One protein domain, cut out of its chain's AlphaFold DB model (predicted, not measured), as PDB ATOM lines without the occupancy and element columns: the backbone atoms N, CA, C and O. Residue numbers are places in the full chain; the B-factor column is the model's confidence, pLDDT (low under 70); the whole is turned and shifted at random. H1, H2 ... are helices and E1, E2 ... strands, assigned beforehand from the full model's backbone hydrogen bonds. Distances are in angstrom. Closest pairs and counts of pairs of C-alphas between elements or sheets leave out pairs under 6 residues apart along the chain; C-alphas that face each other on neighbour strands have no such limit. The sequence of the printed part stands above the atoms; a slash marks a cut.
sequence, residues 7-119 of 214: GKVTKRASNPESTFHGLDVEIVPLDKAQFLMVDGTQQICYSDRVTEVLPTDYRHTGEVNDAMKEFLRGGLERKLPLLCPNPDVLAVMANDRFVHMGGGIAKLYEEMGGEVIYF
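AT A GLANCE: This is residues 7 to 119 of the 214 residues of an uncharacterized protein of Phytophthora nicotianae (UniProt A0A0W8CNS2). With little regular structure, a long winding stretch, residues 7 to 57, partly wraps a small core where H3 packs on the two-strand sheet E1 E4; hairpin E2 E3 lies far out at one end. The 113 printed residues hold H1, H2, E1, E2, E3, H3, E4 in order, mixed class, with 40 residues in named elements. The whole is compact, radius of gyration of the C-alphas 14.0 A, spanning 39 by 33 by 28 A.

HOW THE PARTS SIT: H1, residues 58 to 61, comes closest to E3, residues 97 to 100, at C-alphas 59 and 100, 4.5 A. H2, residues 66 to 77, is close but not clearly touching H3, residues 102 to 111: closest C-alphas 72 and 109, 6.7 A. E1, residues 82 to 84, is parallel to E4, residues 116 to 118; N 84 and O 117 are 2.8 A apart. The closest C-alphas of E1 and H3, 84 and 106, are 6.3 A apart. E2, residues 90 to 93, forms an antiparallel hairpin with E3; N 93 and O 97 are 2.7 A apart. H2 and H3 have every O i to N i+4 pair within hydrogen-bond range; H1 is too short for one.

IN THESE COORDINATES: H2 is 16.3 A long, H3 14.4 A. H1 begins at C-alpha 58 (-17.925, 17.065, -10.899); E4 ends at C-alpha 118 (-14.970, 22.168, 7.572).

THE WHOLE: The farthest C-alphas, Lys 32 and Asn 95, are 43.2 A apart. The printed part has no cut; pLDDT is under 70 at residues 7 to 13 and 94 to 96.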
ATOM      1  N   GLY A   7     -27.624  36.549 -10.344       61.34
ATOM      2  CA  GLY A   7     -27.875  36.468  -8.897       61.34
ATOM      3  C   GLY A   7     -26.826  35.660  -8.116       61.34
ATOM      4  O   GLY A   7     -26.564  35.939  -6.941       61.34
ATOM      5  N   LYS A   8     -26.198  34.675  -8.768       63.84
ATOM      6  CA  LYS A   8     -25.149  33.815  -8.206       63.84
ATOM      7  C   LYS A   8     -23.725  34.264  -8.509       63.84
ATOM      8  O   LYS A   8     -22.827  33.513  -8.155       63.84
ATOM      9  N   VAL A   9     -23.445  35.394  -9.146       66.31
ATOM     10  CA  VAL A   9     -22.051  35.814  -9.413       66.31
ATOM     11  C   VAL A   9     -21.890  37.317  -9.208       66.31
ATOM     12  O   VAL A   9     -21.008  37.714  -8.458       66.31
ATOM     13  N   THR A  10     -22.780  38.140  -9.766       62.25
ATOM     14  CA  THR A  10     -22.683  39.610  -9.715       62.25
ATOM     15  C   THR A  10     -23.431  40.226  -8.529       62.25
ATOM     16  O   THR A  10     -23.047  41.286  -8.048       62.25
ATOM     17  N   LYS A  11     -24.497  39.587  -8.026       63.75
ATOM     18  CA  LYS A  11     -25.383  40.166  -6.988       63.75
ATOM     19  C   LYS A  11     -25.426  39.387  -5.673       63.75
ATOM     20  O   LYS A  11     -26.372  39.559  -4.907       63.75
ATOM     21  N   ARG A  12     -24.413  38.561  -5.379       69.12
ATOM     22  CA  ARG A  12     -24.404  37.650  -4.214       69.12
ATOM     23  C   ARG A  12     -24.671  38.350  -2.879       69.12
ATOM     24  O   ARG A  12     -25.565  37.928  -2.160       69.12
ATOM     25  N   ALA A  13     -23.981  39.453  -2.584       68.69
ATOM     26  CA  ALA A  13     -24.156  40.167  -1.314       68.69
ATOM     27  C   ALA A  13     -25.595  40.690  -1.119       68.69
ATOM     28  O   ALA A  13     -26.148  40.627  -0.021       68.69
ATOM     29  N   SER A  14     -26.234  41.157  -2.197       73.31
ATOM     30  CA  SER A  14     -27.617  41.659  -2.194       73.31
ATOM     31  C   SER A  14     -28.687  40.580  -2.397       73.31
ATOM     32  O   SER A  14     -29.870  40.867  -2.231       73.31
ATOM     33  N   ASN A  15     -28.298  39.367  -2.792       77.12
ATOM     34  CA  ASN A  15     -29.217  38.274  -3.078       77.12
ATOM     35  C   ASN A  15     -29.504  37.497  -1.784       77.12
ATOM     36  O   ASN A  15     -28.598  36.816  -1.309       77.12
ATOM     37  N   PRO A  16     -30.734  37.541  -1.240       76.44
ATOM     38  CA  PRO A  16     -31.070  36.868   0.017       76.44
ATOM     39  C   PRO A  16     -30.928  35.340  -0.044       76.44
ATOM     40  O   PRO A  16     -30.779  34.702   0.990       76.44
ATOM     41  N   GLU A  17     -30.919  34.755  -1.244       74.19
ATOM     42  CA  GLU A  17     -30.716  33.317  -1.466       74.19
ATOM     43  C   GLU A  17     -29.228  32.933  -1.576       74.19
ATOM     44  O   GLU A  17     -28.890  31.769  -1.796       74.19
ATOM     45  N   SER A  18     -28.310  33.900  -1.497       77.50
ATOM     46  CA  SER A  18     -26.876  33.629  -1.545       77.50
ATOM     47  C   SER A  18     -26.333  33.273  -0.166       77.50
ATOM     48  O   SER A  18     -26.564  33.994   0.799       77.50
ATOM     49  N   THR A  19     -25.472  32.254  -0.097       76.81
ATOM     50  CA  THR A  19     -24.665  31.932   1.096       76.81
ATOM     51  C   THR A  19     -23.814  33.118   1.579       76.81
ATOM     52  O   THR A  19     -23.409  33.167   2.736       76.81
ATOM     53  N   PHE A  20     -23.554  34.090   0.701       81.06
ATOM     54  CA  PHE A  20     -22.768  35.291   0.986       81.06
ATOM     55  C   PHE A  20     -23.630  36.510   1.352       81.06
ATOM     56  O   PHE A  20     -23.103  37.611   1.511       81.06
ATOM     57  N   HIS A  21     -24.952  36.352   1.460       83.31
ATOM     58  CA  HIS A  21     -25.848  37.451   1.798       83.31
ATOM     59  C   HIS A  21     -25.503  38.052   3.163       83.31
ATOM     60  O   HIS A  21     -25.419  37.342   4.165       83.31
ATOM     61  N   GLY A  22     -25.318  39.374   3.207       82.94
ATOM     62  CA  GLY A  22     -24.987  40.089   4.442       82.94
ATOM     63  C   GLY A  22     -23.564  39.857   4.966       82.94
ATOM     64  O   GLY A  22     -23.253  40.318   6.063       82.94
ATOM     65  N   LEU A  23     -22.704  39.173   4.204       84.88
ATOM     66  CA  LEU A  23     -21.285  39.013   4.513       84.88
ATOM     67  C   LEU A  23     -20.443  40.017   3.715       84.88
ATOM     68  O   LEU A  23     -20.723  40.287   2.547       84.88
ATOM     69  N   ASP A  24     -19.388  40.535   4.343       88.12
ATOM     70  CA  ASP A  24     -18.388  41.399   3.703       88.12
ATOM     71  C   ASP A  24     -17.324  40.539   3.004       88.12
ATOM     72  O   ASP A  24     -16.220  40.328   3.506       88.12
ATOM     73  N   VAL A  25     -17.725  39.906   1.900       88.06
ATOM     74  CA  VAL A  25     -16.921  38.936   1.147       88.06
ATOM     75  C   VAL A  25     -17.102  39.142  -0.351       88.06
ATOM     76  O   VAL A  25     -18.218  39.297  -0.849       88.06
ATOM     77  N   GLU A  26     -15.993  39.088  -1.085       87.38
ATOM     78  CA  GLU A  26     -15.951  39.319  -2.528       87.38
ATOM     79  C   GLU A  26     -15.298  38.140  -3.255       87.38
ATOM     80  O   GLU A  26     -14.379  37.498  -2.741       87.38
ATOM     81  N   ILE A  27     -15.750  37.863  -4.482       88.25
ATOM     82  CA  ILE A  27     -15.067  36.912  -5.364       88.25
ATOM     83  C   ILE A  27     -13.961  37.663  -6.086       88.25
ATOM     84  O   ILE A  27     -14.217  38.541  -6.908       88.25
ATOM     85  N   VAL A  28     -12.725  37.278  -5.806       91.88
ATOM     86  CA  VAL A  28     -11.539  37.907  -6.379       91.88
ATOM     87  C   VAL A  28     -10.658  36.863  -7.064       91.88
ATOM     88  O   VAL A  28     -10.742  35.676  -6.725       91.88
ATOM     89  N   PRO A  29      -9.785  37.278  -7.999       93.62
ATOM     90  CA  PRO A  29      -8.839  36.359  -8.606       93.62
ATOM     91  C   PRO A  29      -7.892  35.755  -7.568       93.62
ATOM     92  O   PRO A  29      -7.682  36.294  -6.473       93.62
ATOM     93  N   LEU A  30      -7.304  34.612  -7.932       94.44
ATOM     94  CA  LEU A  30      -6.489  33.819  -7.022       94.44
ATOM     95  C   LEU A  30      -5.302  34.571  -6.446       94.44
ATOM     96  O   LEU A  30      -4.836  34.114  -5.430       94.44
ATOM     97  N   ASP A  31      -4.799  35.665  -7.011       94.81
ATOM     98  CA  ASP A  31      -3.695  36.456  -6.446       94.81
ATOM     99  C   ASP A  31      -4.125  37.368  -5.281       94.81
ATOM    100  O   ASP A  31      -3.297  37.745  -4.451       94.81
ATOM    101  N   LYS A  32      -5.422  37.680  -5.189       95.94
ATOM    102  CA  LYS A  32      -6.024  38.548  -4.163       95.94
ATOM    103  C   LYS A  32      -6.816  37.789  -3.101       95.94
ATOM    104  O   LYS A  32      -7.093  38.351  -2.047       95.94
ATOM    105  N   ALA A  33      -7.174  36.531  -3.359       96.69
ATOM    106  CA  ALA A  33      -7.980  35.728  -2.443       96.69
ATOM    107  C   ALA A  33      -7.304  35.543  -1.070       96.69
ATOM    108  O   ALA A  33      -6.075  35.476  -0.976       96.69
ATOM    109  N   GLN A  34      -8.106  35.429  -0.012       96.81
ATOM    110  CA  GLN A  34      -7.640  35.104   1.345       96.81
ATOM    111  C   GLN A  34      -7.956  33.656   1.742       96.81
ATOM    112  O   GLN A  34      -7.301  33.099   2.614       96.81
ATOM    113  N   PHE A  35      -8.937  33.049   1.081       96.94
ATOM    114  CA  PHE A  35      -9.356  31.665   1.247       96.94
ATOM    115  C   PHE A  35     -10.047  31.195  -0.038       96.94
ATOM    116  O   PHE A  35     -10.443  32.009  -0.878       96.94
ATOM    117  N   LEU A  36     -10.194  29.883  -0.189       97.06
ATOM    118  CA  LEU A  36     -11.091  29.259  -1.158       97.06
ATOM    119  C   LEU A  36     -12.378  28.831  -0.454       97.06
ATOM    120  O   LEU A  36     -12.373  28.580   0.745       97.06
ATOM    121  N   MET A  37     -13.477  28.686  -1.188       95.00
ATOM    122  CA  MET A  37     -14.714  28.126  -0.645       95.00
ATOM    123  C   MET A  37     -15.340  27.170  -1.651       95.00
ATOM    124  O   MET A  37     -15.440  27.495  -2.835       95.00
ATOM    125  N   VAL A  38     -15.792  26.011  -1.176       94.31
ATOM    126  CA  VAL A  38     -16.579  25.075  -1.983       94.31
ATOM    127  C   VAL A  38     -18.060  25.190  -1.630       94.31
ATOM    128  O   VAL A  38     -18.526  24.677  -0.619       94.31
ATOM    129  N   ASP A  39     -18.811  25.869  -2.493       87.88
ATOM    130  CA  ASP A  39     -20.265  26.020  -2.388       87.88
ATOM    131  C   ASP A  39     -20.942  25.420  -3.629       87.88
ATOM    132  O   ASP A  39     -21.324  26.110  -4.577       87.88
ATOM    133  N   GLY A  40     -20.992  24.086  -3.664       89.19
ATOM    134  CA  GLY A  40     -21.473  23.308  -4.807       89.19
ATOM    135  C   GLY A  40     -20.366  22.819  -5.750       89.19
ATOM    136  O   GLY A  40     -19.178  22.949  -5.480       89.19
ATOM    137  N   THR A  41     -20.778  22.174  -6.847       91.94
ATOM    138  CA  THR A  41     -19.895  21.357  -7.710       91.94
ATOM    139  C   THR A  41     -20.071  21.613  -9.212       91.94
ATOM    140  O   THR A  41     -19.626  20.815 -10.036       91.94
ATOM    141  N   GLN A  42     -20.770  22.689  -9.583       89.56
ATOM    142  CA  GLN A  42     -21.164  22.972 -10.973       89.56
ATOM    143  C   GLN A  42     -20.254  23.980 -11.682       89.56
ATOM    144  O   GLN A  42     -20.257  24.048 -12.911       89.56
ATOM    145  N   GLN A  43     -19.531  24.801 -10.921       91.62
ATOM    146  CA  GLN A  43     -18.779  25.916 -11.477       91.62
ATOM    147  C   GLN A  43     -17.657  26.391 -10.554       91.62
ATOM    148  O   GLN A  43     -17.775  26.311  -9.331       91.62
ATOM    149  N   ILE A  44     -16.620  26.968 -11.155       92.38
ATOM    150  CA  ILE A  44     -15.538  27.688 -10.479       92.38
ATOM    151  C   ILE A  44     -15.729  29.177 -10.750       92.38
ATOM    152  O   ILE A  44     -15.854  29.597 -11.902       92.38
ATOM    153  N   CYS A  45     -15.754  29.973  -9.682       90.50
ATOM    154  CA  CYS A  45     -15.869  31.428  -9.746       90.50
ATOM    155  C   CYS A  45     -14.590  32.049  -9.171       90.50
ATOM    156  O   CYS A  45     -14.244  31.768  -8.026       90.50
ATOM    157  N   TYR A  46     -13.913  32.890  -9.952       89.06
ATOM    158  CA  TYR A  46     -12.702  33.622  -9.543       89.06
ATOM    159  C   TYR A  46     -12.787  35.124  -9.861       89.06
ATOM    160  O   TYR A  46     -11.815  35.856  -9.708       89.06
ATOM    161  N   SER A  47     -13.952  35.590 -10.306       85.81
ATOM    162  CA  SER A  47     -14.300  36.999 -10.436       85.81
ATOM    163  C   SER A  47     -15.810  37.172 -10.267       85.81
ATOM    164  O   SER A  47     -16.564  36.195 -10.189       85.81
ATOM    165  N   ASP A  48     -16.254  38.422 -10.226       78.38
ATOM    166  CA  ASP A  48     -17.660  38.825 -10.213       78.38
ATOM    167  C   ASP A  48     -18.310  38.786 -11.609       78.38
ATOM    168  O   ASP A  48     -19.457  39.194 -11.774       78.38
ATOM    169  N   ARG A  49     -17.619  38.270 -12.633       81.94
ATOM    170  CA  ARG A  49     -18.110  38.257 -14.017       81.94
ATOM    171  C   ARG A  49     -18.637  36.890 -14.411       81.94
ATOM    172  O   ARG A  49     -17.890  35.924 -14.541       81.94
ATOM    173  N   VAL A  50     -19.928  36.835 -14.738       78.62
ATOM    174  CA  VAL A  50     -20.596  35.616 -15.233       78.62
ATOM    175  C   VAL A  50     -19.881  35.010 -16.447       78.62
ATOM    176  O   VAL A  50     -19.808  33.791 -16.572       78.62
ATOM    177  N   THR A  51     -19.321  35.841 -17.330       81.12
ATOM    178  CA  THR A  51     -18.611  35.394 -18.542       81.12
ATOM    179  C   THR A  51     -17.287  34.686 -18.265       81.12
ATOM    180  O   THR A  51     -16.752  34.048 -19.165       81.12
ATOM    181  N   GLU A  52     -16.737  34.822 -17.058       85.38
ATOM    182  CA  GLU A  52     -15.436  34.264 -16.669       85.38
ATOM    183  C   GLU A  52     -15.575  32.954 -15.870       85.38
ATOM    184  O   GLU A  52     -14.578  32.296 -15.581       85.38
ATOM    185  N   VAL A  53     -16.807  32.535 -15.555       88.19
ATOM    186  CA  VAL A  53     -17.102  31.293 -14.829       88.19
ATOM    187  C   VAL A  53     -16.656  30.066 -15.628       88.19
ATOM    188  O   VAL A  53     -16.989  29.921 -16.805       88.19
ATOM    189  N   LEU A  54     -15.964  29.134 -14.966       90.44
ATOM    190  CA  LEU A  54     -15.549  27.867 -15.576       90.44
ATOM    191  C   LEU A  54     -16.525  26.755 -15.168       90.44
ATOM    192  O   LEU A  54     -16.673  26.500 -13.969       90.44
ATOM    193  N   PRO A  55     -17.198  26.085 -16.119       91.75
ATOM    194  CA  PRO A  55     -18.130  25.014 -15.803       91.75
ATOM    195  C   PRO A  55     -17.397  23.747 -15.351       91.75
ATOM    196  O   PRO A  55     -16.281  23.447 -15.789       91.75
ATOM    197  N   THR A  56     -18.057  22.965 -14.503       92.25
ATOM    198  CA  THR A  56     -17.556  21.677 -14.016       92.25
ATOM    199  C   THR A  56     -18.670  20.640 -14.042       92.25
ATOM    200  O   THR A  56     -19.821  20.953 -13.748       92.25
ATOM    201  N   ASP A  57     -18.322  19.390 -14.341       91.25
ATOM    202  CA  ASP A  57     -19.267  18.262 -14.306       91.25
ATOM    203  C   ASP A  57     -19.052  17.346 -13.087       91.25
ATOM    204  O   ASP A  57     -19.566  16.231 -13.014       91.25
ATOM    205  N   TYR A  58     -18.304  17.835 -12.087       94.31
ATOM    206  CA  TYR A  58     -17.925  17.065 -10.899       94.31
ATOM    207  C   TYR A  58     -19.139  16.431 -10.219       94.31
ATOM    208  O   TYR A  58     -19.063  15.291  -9.782       94.31
ATOM    209  N   ARG A  59     -20.290  17.125 -10.188       93.19
ATOM    210  CA  ARG A  59     -21.549  16.598  -9.632       93.19
ATOM    211  C   ARG A  59     -21.915  15.210 -10.162       93.19
ATOM    212  O   ARG A  59     -22.485  14.411  -9.417       93.19
ATOM    213  N   HIS A  60     -21.653  14.958 -11.439       91.81
ATOM    214  CA  HIS A  60     -22.058  13.743 -12.132       91.81
ATOM    215  C   HIS A  60     -20.901  12.764 -12.318       91.81
ATOM    216  O   HIS A  60     -21.133  11.560 -12.250       91.81
ATOM    217  N   THR A  61     -19.680  13.262 -12.517       92.88
ATOM    218  CA  THR A  61     -18.511  12.418 -12.800       92.88
ATOM    219  C   THR A  61     -17.699  12.066 -11.556       92.88
ATOM    220  O   THR A  61     -17.032  11.038 -11.542       92.88
ATOM    221  N   GLY A  62     -17.708  12.923 -10.530       93.50
ATOM    222  CA  GLY A  62     -16.758  12.861  -9.416       93.50
ATOM    223  C   GLY A  62     -15.315  13.188  -9.817       93.50
ATOM    224  O   GLY A  62     -14.408  13.087  -8.993       93.50
ATOM    225  N   GLU A  63     -15.094  13.591 -11.069       94.56
ATOM    226  CA  GLU A  63     -13.777  13.858 -11.634       94.56
ATOM    227  C   GLU A  63     -13.525  15.360 -11.745       94.56
ATOM    228  O   GLU A  63     -14.375  16.139 -12.189       94.56
ATOM    229  N   VAL A  64     -12.319  15.773 -11.363       93.62
ATOM    230  CA  VAL A  64     -11.864  17.152 -11.533       93.62
ATOM    231  C   VAL A  64     -11.357  17.369 -12.956       93.62
ATOM    232  O   VAL A  64     -10.477  16.650 -13.436       93.62
ATOM    233  N   ASN A  65     -11.900  18.372 -13.645       94.62
ATOM    234  CA  ASN A  65     -11.391  18.793 -14.948       94.62
ATOM    235  C   ASN A  65     -10.118  19.641 -14.791       94.62
ATOM    236  O   ASN A  65      -9.743  20.030 -13.683       94.62
ATOM    237  N   ASP A  66      -9.443  19.938 -15.900       95.06
ATOM    238  CA  ASP A  66      -8.157  20.643 -15.853       95.06
ATOM    239  C   ASP A  66      -8.280  22.064 -15.288       95.06
ATOM    240  O   ASP A  66      -7.427  22.478 -14.508       95.06
ATOM    241  N   ALA A  67      -9.394  22.752 -15.562       92.44
ATOM    242  CA  ALA A  67      -9.715  24.041 -14.951       92.44
ATOM    243  C   ALA A  67      -9.771  23.963 -13.413       92.44
ATOM    244  O   ALA A  67      -9.196  24.805 -12.725       92.44
ATOM    245  N   MET A  68     -10.424  22.936 -12.858       95.56
ATOM    246  CA  MET A  68     -10.481  22.733 -11.408       95.56
ATOM    247  C   MET A  68      -9.114  22.368 -10.836       95.56
ATOM    248  O   MET A  68      -8.728  22.916  -9.807       95.56
ATOM    249  N   LYS A  69      -8.358  21.487 -11.502       96.12
ATOM    250  CA  LYS A  69      -7.001  21.123 -11.065       96.12
ATOM    251  C   LYS A  69      -6.092  22.347 -11.003       96.12
ATOM    252  O   LYS A  69      -5.376  22.521 -10.020       96.12
ATOM    253  N   GLU A  70      -6.125  23.192 -12.031       95.75
ATOM    254  CA  GLU A  70      -5.330  24.418 -12.082       95.75
ATOM    255  C   GLU A  70      -5.741  25.396 -10.978       95.75
ATOM    256  O   GLU A  70      -4.876  25.905 -10.263       95.75
ATOM    257  N   PHE A  71      -7.046  25.583 -10.771       96.12
ATOM    258  CA  PHE A  71      -7.572  26.444  -9.715       96.12
ATOM    259  C   PHE A  71      -7.149  25.978  -8.312       96.12
ATOM    260  O   PHE A  71      -6.626  26.771  -7.525       96.12
ATOM    261  N   LEU A  72      -7.310  24.685  -8.005       97.50
ATOM    262  CA  LEU A  72      -6.901  24.111  -6.719       97.50
ATOM    263  C   LEU A  72      -5.381  24.206  -6.526       97.50
ATOM    264  O   LEU A  72      -4.925  24.611  -5.458       97.50
ATOM    265  N   ARG A  73      -4.581  23.928  -7.565       98.06
ATOM    266  CA  ARG A  73      -3.117  24.075  -7.507       98.06
ATOM    267  C   ARG A  73      -2.694  25.513  -7.205       98.06
ATOM    268  O   ARG A  73      -1.842  25.713  -6.344       98.06
ATOM    269  N   GLY A  74      -3.311  26.506  -7.847       97.88
ATOM    270  CA  GLY A  74      -3.030  27.916  -7.565       97.88
ATOM    271  C   GLY A  74      -3.369  28.309  -6.121       97.88
ATOM    272  O   GLY A  74      -2.620  29.050  -5.484       97.88
ATOM    273  N   GLY A  75      -4.448  27.753  -5.563       97.94
ATOM    274  CA  GLY A  75      -4.763  27.897  -4.141       97.94
ATOM    275  C   GLY A  75      -3.691  27.307  -3.221       97.94
ATOM    276  O   GLY A  75      -3.300  27.951  -2.251       97.94
ATOM    277  N   LEU A  76      -3.198  26.101  -3.529       98.25
ATOM    278  CA  LEU A  76      -2.133  25.434  -2.760       98.25
ATOM    279  C   LEU A  76      -0.821  26.216  -2.787       98.25
ATOM    280  O   LEU A  76      -0.198  26.405  -1.745       98.25
ATOM    281  N   GLU A  77      -0.414  26.710  -3.957       98.12
ATOM    282  CA  GLU A  77       0.808  27.510  -4.115       98.12
ATOM    283  C   GLU A  77       0.775  28.775  -3.241       98.12
ATOM    284  O   GLU A  77       1.795  29.178  -2.677       98.12
ATOM    285  N   ARG A  78      -0.415  29.358  -3.057       97.94
ATOM    286  CA  ARG A  78      -0.657  30.502  -2.165       97.94
ATOM    287  C   ARG A  78      -0.979  30.120  -0.718       97.94
ATOM    288  O   ARG A  78      -1.140  31.024   0.099       97.94
ATOM    289  N   LYS A  79      -1.043  28.826  -0.392       98.25
ATOM    290  CA  LYS A  79      -1.404  28.298   0.935       98.25
ATOM    291  C   LYS A  79      -2.740  28.846   1.444       98.25
ATOM    292  O   LYS A  79      -2.854  29.229   2.606       98.25
ATOM    293  N   LEU A  80      -3.730  28.944   0.560       98.56
ATOM    294  CA  LEU A  80      -5.057  29.417   0.938       98.56
ATOM    295  C   LEU A  80      -5.816  28.310   1.676       98.56
ATOM    296  O   LEU A  80      -5.895  27.202   1.151       98.56
ATOM    297  N   PRO A  81      -6.425  28.574   2.841       98.38
ATOM    298  CA  PRO A  81      -7.343  27.611   3.432       98.38
ATOM    299  C   PRO A  81      -8.593  27.479   2.552       98.38
ATOM    300  O   PRO A  81      -9.054  28.463   1.964       98.38
ATOM    301  N   LEU A  82      -9.161  26.278   2.470       98.31
ATOM    302  CA  LEU A  82     -10.425  26.012   1.785       98.31
ATOM    303  C   LEU A  82     -11.553  25.826   2.805       98.31
ATOM    304  O   LEU A  82     -11.536  24.901   3.609       98.31
ATOM    305  N   LEU A  83     -12.563  26.692   2.753       96.12
ATOM    306  CA  LEU A  83     -13.777  26.592   3.556       96.12
ATOM    307  C   LEU A  83     -14.775  25.625   2.905       96.12
ATOM    308  O   LEU A  83     -15.194  25.814   1.759       96.12
ATOM    309  N   CYS A  84     -15.189  24.608   3.655       95.06
ATOM    310  CA  CYS A  84     -16.162  23.606   3.241       95.06
ATOM    311  C   CYS A  84     -17.397  23.651   4.161       95.06
ATOM    312  O   CYS A  84     -17.417  22.970   5.186       95.06
ATOM    313  N   PRO A  85     -18.434  24.446   3.824       89.56
ATOM    314  CA  PRO A  85     -19.655  24.583   4.628       89.56
ATOM    315  C   PRO A  85     -20.633  23.403   4.495       89.56
ATOM    316  O   PRO A  85     -21.657  23.367   5.178       89.56
ATOM    317  N   ASN A  86     -20.351  22.458   3.593       89.12
ATOM    318  CA  ASN A  86     -21.070  21.197   3.477       89.12
ATOM    319  C   ASN A  86     -20.063  20.056   3.216       89.12
ATOM    320  O   ASN A  86     -19.629  19.898   2.070       89.12
ATOM    321  N   PRO A  87     -19.703  19.269   4.250       89.88
ATOM    322  CA  PRO A  87     -18.690  18.220   4.155       89.88
ATOM    323  C   PRO A  87     -19.193  16.941   3.473       89.88
ATOM    324  O   PRO A  87     -18.414  16.006   3.289       89.88
ATOM    325  N   ASP A  88     -20.469  16.869   3.079       87.75
ATOM    326  CA  ASP A  88     -21.001  15.696   2.392       87.75
ATOM    327  C   ASP A  88     -20.235  15.450   1.080       87.75
ATOM    328  O   ASP A  88     -20.017  16.360   0.275       87.75
ATOM    329  N   VAL A  89     -19.837  14.196   0.855       89.69
ATOM    330  CA  VAL A  89     -19.116  13.759  -0.357       89.69
ATOM    331  C   VAL A  89     -20.084  13.240  -1.422       89.69
ATOM    332  O   VAL A  89     -19.870  13.442  -2.618       89.69
ATOM    333  N   LEU A  90     -21.173  12.601  -0.994       86.94
ATOM    334  CA  LEU A  90     -22.214  12.037  -1.848       86.94
ATOM    335  C   LEU A  90     -23.588  12.410  -1.294       86.94
ATOM    336  O   LEU A  90     -23.769  12.459  -0.081       86.94
ATOM    337  N   ALA A  91     -24.558  12.608  -2.181       84.88
ATOM    338  CA  ALA A  91     -25.968  12.721  -1.816       84.88
ATOM    339  C   ALA A  91     -26.814  11.719  -2.609       84.88
ATOM    340  O   ALA A  91     -26.544  11.458  -3.786       84.88
ATOM    341  N   VAL A  92     -27.848  11.176  -1.962       80.12
ATOM    342  CA  VAL A  92     -28.824  10.271  -2.580       80.12
ATOM    343  C   VAL A  92     -29.886  11.089  -3.315       80.12
ATOM    344  O   VAL A  92     -30.471  12.026  -2.778       80.12
ATOM    345  N   MET A  93     -30.148  10.712  -4.560       76.81
ATOM    346  CA  MET A  93     -31.229  11.203  -5.410       76.81
ATOM    347  C   MET A  93     -32.288  10.105  -5.575       76.81
ATOM    348  O   MET A  93     -32.044   8.929  -5.302       76.81
ATOM    349  N   ALA A  94     -33.461  10.463  -6.101       68.69
ATOM    350  CA  ALA A  94     -34.500   9.486  -6.425       68.69
ATOM    351  C   ALA A  94     -33.984   8.357  -7.351       68.69
ATOM    352  O   ALA A  94     -33.258   8.617  -8.324       68.69
ATOM    353  N   ASN A  95     -34.452   7.133  -7.080       67.81
ATOM    354  CA  ASN A  95     -34.110   5.879  -7.770       67.81
ATOM    355  C   ASN A  95     -32.651   5.424  -7.573       67.81
ATOM    356  O   ASN A  95     -31.995   5.069  -8.550       67.81
ATOM    357  N   ASP A  96     -32.139   5.479  -6.340       64.50
ATOM    358  CA  ASP A  96     -30.789   5.018  -5.957       64.50
ATOM    359  C   ASP A  96     -29.645   5.633  -6.781       64.50
ATOM    360  O   ASP A  96     -28.573   5.049  -6.955       64.50
ATOM    361  N   ARG A  97     -29.869   6.840  -7.306       76.31
ATOM    362  CA  ARG A  97     -28.832   7.608  -7.995       76.31
ATOM    363  C   ARG A  97     -28.053   8.419  -6.976       76.31
ATOM    364  O   ARG A  97     -28.642   8.995  -6.071       76.31
ATOM    365  N   PHE A  98     -26.745   8.517  -7.162       82.38
ATOM    366  CA  PHE A  98     -25.882   9.345  -6.327       82.38
ATOM    367  C   PHE A  98     -25.360  10.529  -7.132       82.38
ATOM    368  O   PHE A  98     -25.206  10.451  -8.352       82.38
ATOM    369  N   VAL A  99     -25.104  11.631  -6.440       89.75
ATOM    370  CA  VAL A  99     -24.400  12.796  -6.983       89.75
ATOM    371  C   VAL A  99     -23.234  13.145  -6.077       89.75
ATOM    372  O   VAL A  99     -23.338  13.027  -4.855       89.75
ATOM    373  N   HIS A 100     -22.139  13.598  -6.678       92.38
ATOM    374  CA  HIS A 100     -20.967  14.061  -5.952       92.38
ATOM    375  C   HIS A 100     -21.172  15.489  -5.444       92.38
ATOM    376  O   HIS A 100     -21.702  16.370  -6.137       92.38
ATOM    377  N   MET A 101     -20.743  15.702  -4.209       92.94
ATOM    378  CA  MET A 101     -20.973  16.913  -3.432       92.94
ATOM    379  C   MET A 101     -19.643  17.609  -3.108       92.94
ATOM    380  O   MET A 101     -18.562  17.066  -3.343       92.94
ATOM    381  N   GLY A 102     -19.722  18.849  -2.616       94.12
ATOM    382  CA  GLY A 102     -18.558  19.719  -2.414       94.12
ATOM    383  C   GLY A 102     -17.515  19.158  -1.444       94.12
ATOM    384  O   GLY A 102     -16.326  19.416  -1.627       94.12
ATOM    385  N   GLY A 103     -17.924  18.325  -0.483       94.12
ATOM    386  CA  GLY A 103     -17.013  17.658   0.444       94.12
ATOM    387  C   GLY A 103     -15.972  16.782  -0.255       94.12
ATOM    388  O   GLY A 103     -14.843  16.683   0.215       94.12
ATOM    389  N   GLY A 104     -16.289  16.213  -1.425       95.12
ATOM    390  CA  GLY A 104     -15.313  15.463  -2.221       95.12
ATOM    391  C   GLY A 104     -14.197  16.342  -2.800       95.12
ATOM    392  O   GLY A 104     -13.042  15.928  -2.832       95.12
ATOM    393  N   ILE A 105     -14.521  17.578  -3.197       97.19
ATOM    394  CA  ILE A 105     -13.535  18.563  -3.674       97.19
ATOM    395  C   ILE A 105     -12.677  19.056  -2.503       97.19
ATOM    396  O   ILE A 105     -11.464  19.183  -2.644       97.19
ATOM    397  N   ALA A 106     -13.293  19.305  -1.343       97.19
ATOM    398  CA  ALA A 106     -12.574  19.693  -0.132       97.19
ATOM    399  C   ALA A 106     -11.569  18.613   0.291       97.19
ATOM    400  O   ALA A 106     -10.392  18.909   0.476       97.19
ATOM    401  N   LYS A 107     -12.005  17.349   0.328       96.31
ATOM    402  CA  LYS A 107     -11.132  16.212   0.624       96.31
ATOM    403  C   LYS A 107      -9.982  16.090  -0.376       96.31
ATOM    404  O   LYS A 107      -8.851  15.853   0.028       96.31
ATOM    405  N   LEU A 108     -10.241  16.299  -1.667       97.19
ATOM    406  CA  LEU A 108      -9.177  16.319  -2.671       97.19
ATOM    407  C   LEU A 108      -8.147  17.421  -2.378       97.19
ATOM    408  O   LEU A 108      -6.950  17.176  -2.468       97.19
ATOM    409  N   TYR A 109      -8.591  18.626  -2.014       98.38
ATOM    410  CA  TYR A 109      -7.687  19.722  -1.660       98.38
ATOM    411  C   TYR A 109      -6.819  19.388  -0.437       98.38
ATOM    412  O   TYR A 109      -5.617  19.655  -0.443       98.38
ATOM    413  N   GLU A 110      -7.406  18.741   0.571       97.81
ATOM    414  CA  GLU A 110      -6.706  18.214   1.749       97.81
ATOM    415  C   GLU A 110      -5.670  17.141   1.371       97.81
ATOM    416  O   GLU A 110      -4.515  17.213   1.788       97.81
ATOM    417  N   GLU A 111      -6.038  16.189   0.507       97.56
ATOM    418  CA  GLU A 111      -5.141  15.145  -0.016       97.56
ATOM    419  C   GLU A 111      -3.975  15.723  -0.836       97.56
ATOM    420  O   GLU A 111      -2.877  15.165  -0.843       97.56
ATOM    421  N   MET A 112      -4.181  16.869  -1.492       97.62
ATOM    422  CA  MET A 112      -3.125  17.621  -2.176       97.62
ATOM    423  C   MET A 112      -2.216  18.414  -1.211       97.62
ATOM    424  O   MET A 112      -1.263  19.052  -1.662       97.62
ATOM    425  N   GLY A 113      -2.480  18.378   0.101       98.12
ATOM    426  CA  GLY A 113      -1.704  19.057   1.145       98.12
ATOM    427  C   GLY A 113      -2.223  20.446   1.533       98.12
ATOM    428  O   GLY A 113      -1.505  21.197   2.193       98.12
ATOM    429  N   GLY A 114      -3.432  20.807   1.102       98.38
ATOM    430  CA  GLY A 114      -4.086  22.059   1.464       98.38
ATOM    431  C   GLY A 114      -4.735  22.013   2.844       98.38
ATOM    432  O   GLY A 114      -5.121  20.956   3.335       98.38
ATOM    433  N   GLU A 115      -4.884  23.178   3.472       98.50
ATOM    434  CA  GLU A 115      -5.658  23.307   4.708       98.50
ATOM    435  C   GLU A 115      -7.151  23.400   4.379       98.50
ATOM    436  O   GLU A 115      -7.549  24.190   3.518       98.50
ATOM    437  N   VAL A 116      -7.984  22.625   5.076       97.88
ATOM    438  CA  VAL A 116      -9.443  22.666   4.922       97.88
ATOM    439  C   VAL A 116     -10.106  22.977   6.254       97.88
ATOM    440  O   VAL A 116      -9.874  22.312   7.261       97.88
ATOM    441  N   ILE A 117     -10.983  23.977   6.236       95.62
ATOM    442  CA  ILE A 117     -11.846  24.331   7.358       95.62
ATOM    443  C   ILE A 117     -13.237  23.798   7.038       95.62
ATOM    444  O   ILE A 117     -13.948  24.342   6.191       95.62
ATOM    445  N   TYR A 118     -13.629  22.720   7.707       92.75
ATOM    446  CA  TYR A 118     -14.970  22.168   7.572       92.75
ATOM    447  C   TYR A 118     -15.951  22.896   8.500       92.75
ATOM    448  O   TYR A 118     -15.629  23.220   9.641       92.75
ATOM    449  N   PHE A 119     -17.169  23.121   8.018       90.56
ATOM    450  CA  PHE A 119     -18.324  23.505   8.823       90.56
ATOM    451  C   PHE A 119     -19.524  22.661   8.392       90.56
ATOM    452  O   PHE A 119     -19.732  22.442   7.205       90.56
TER     453      PHE A 119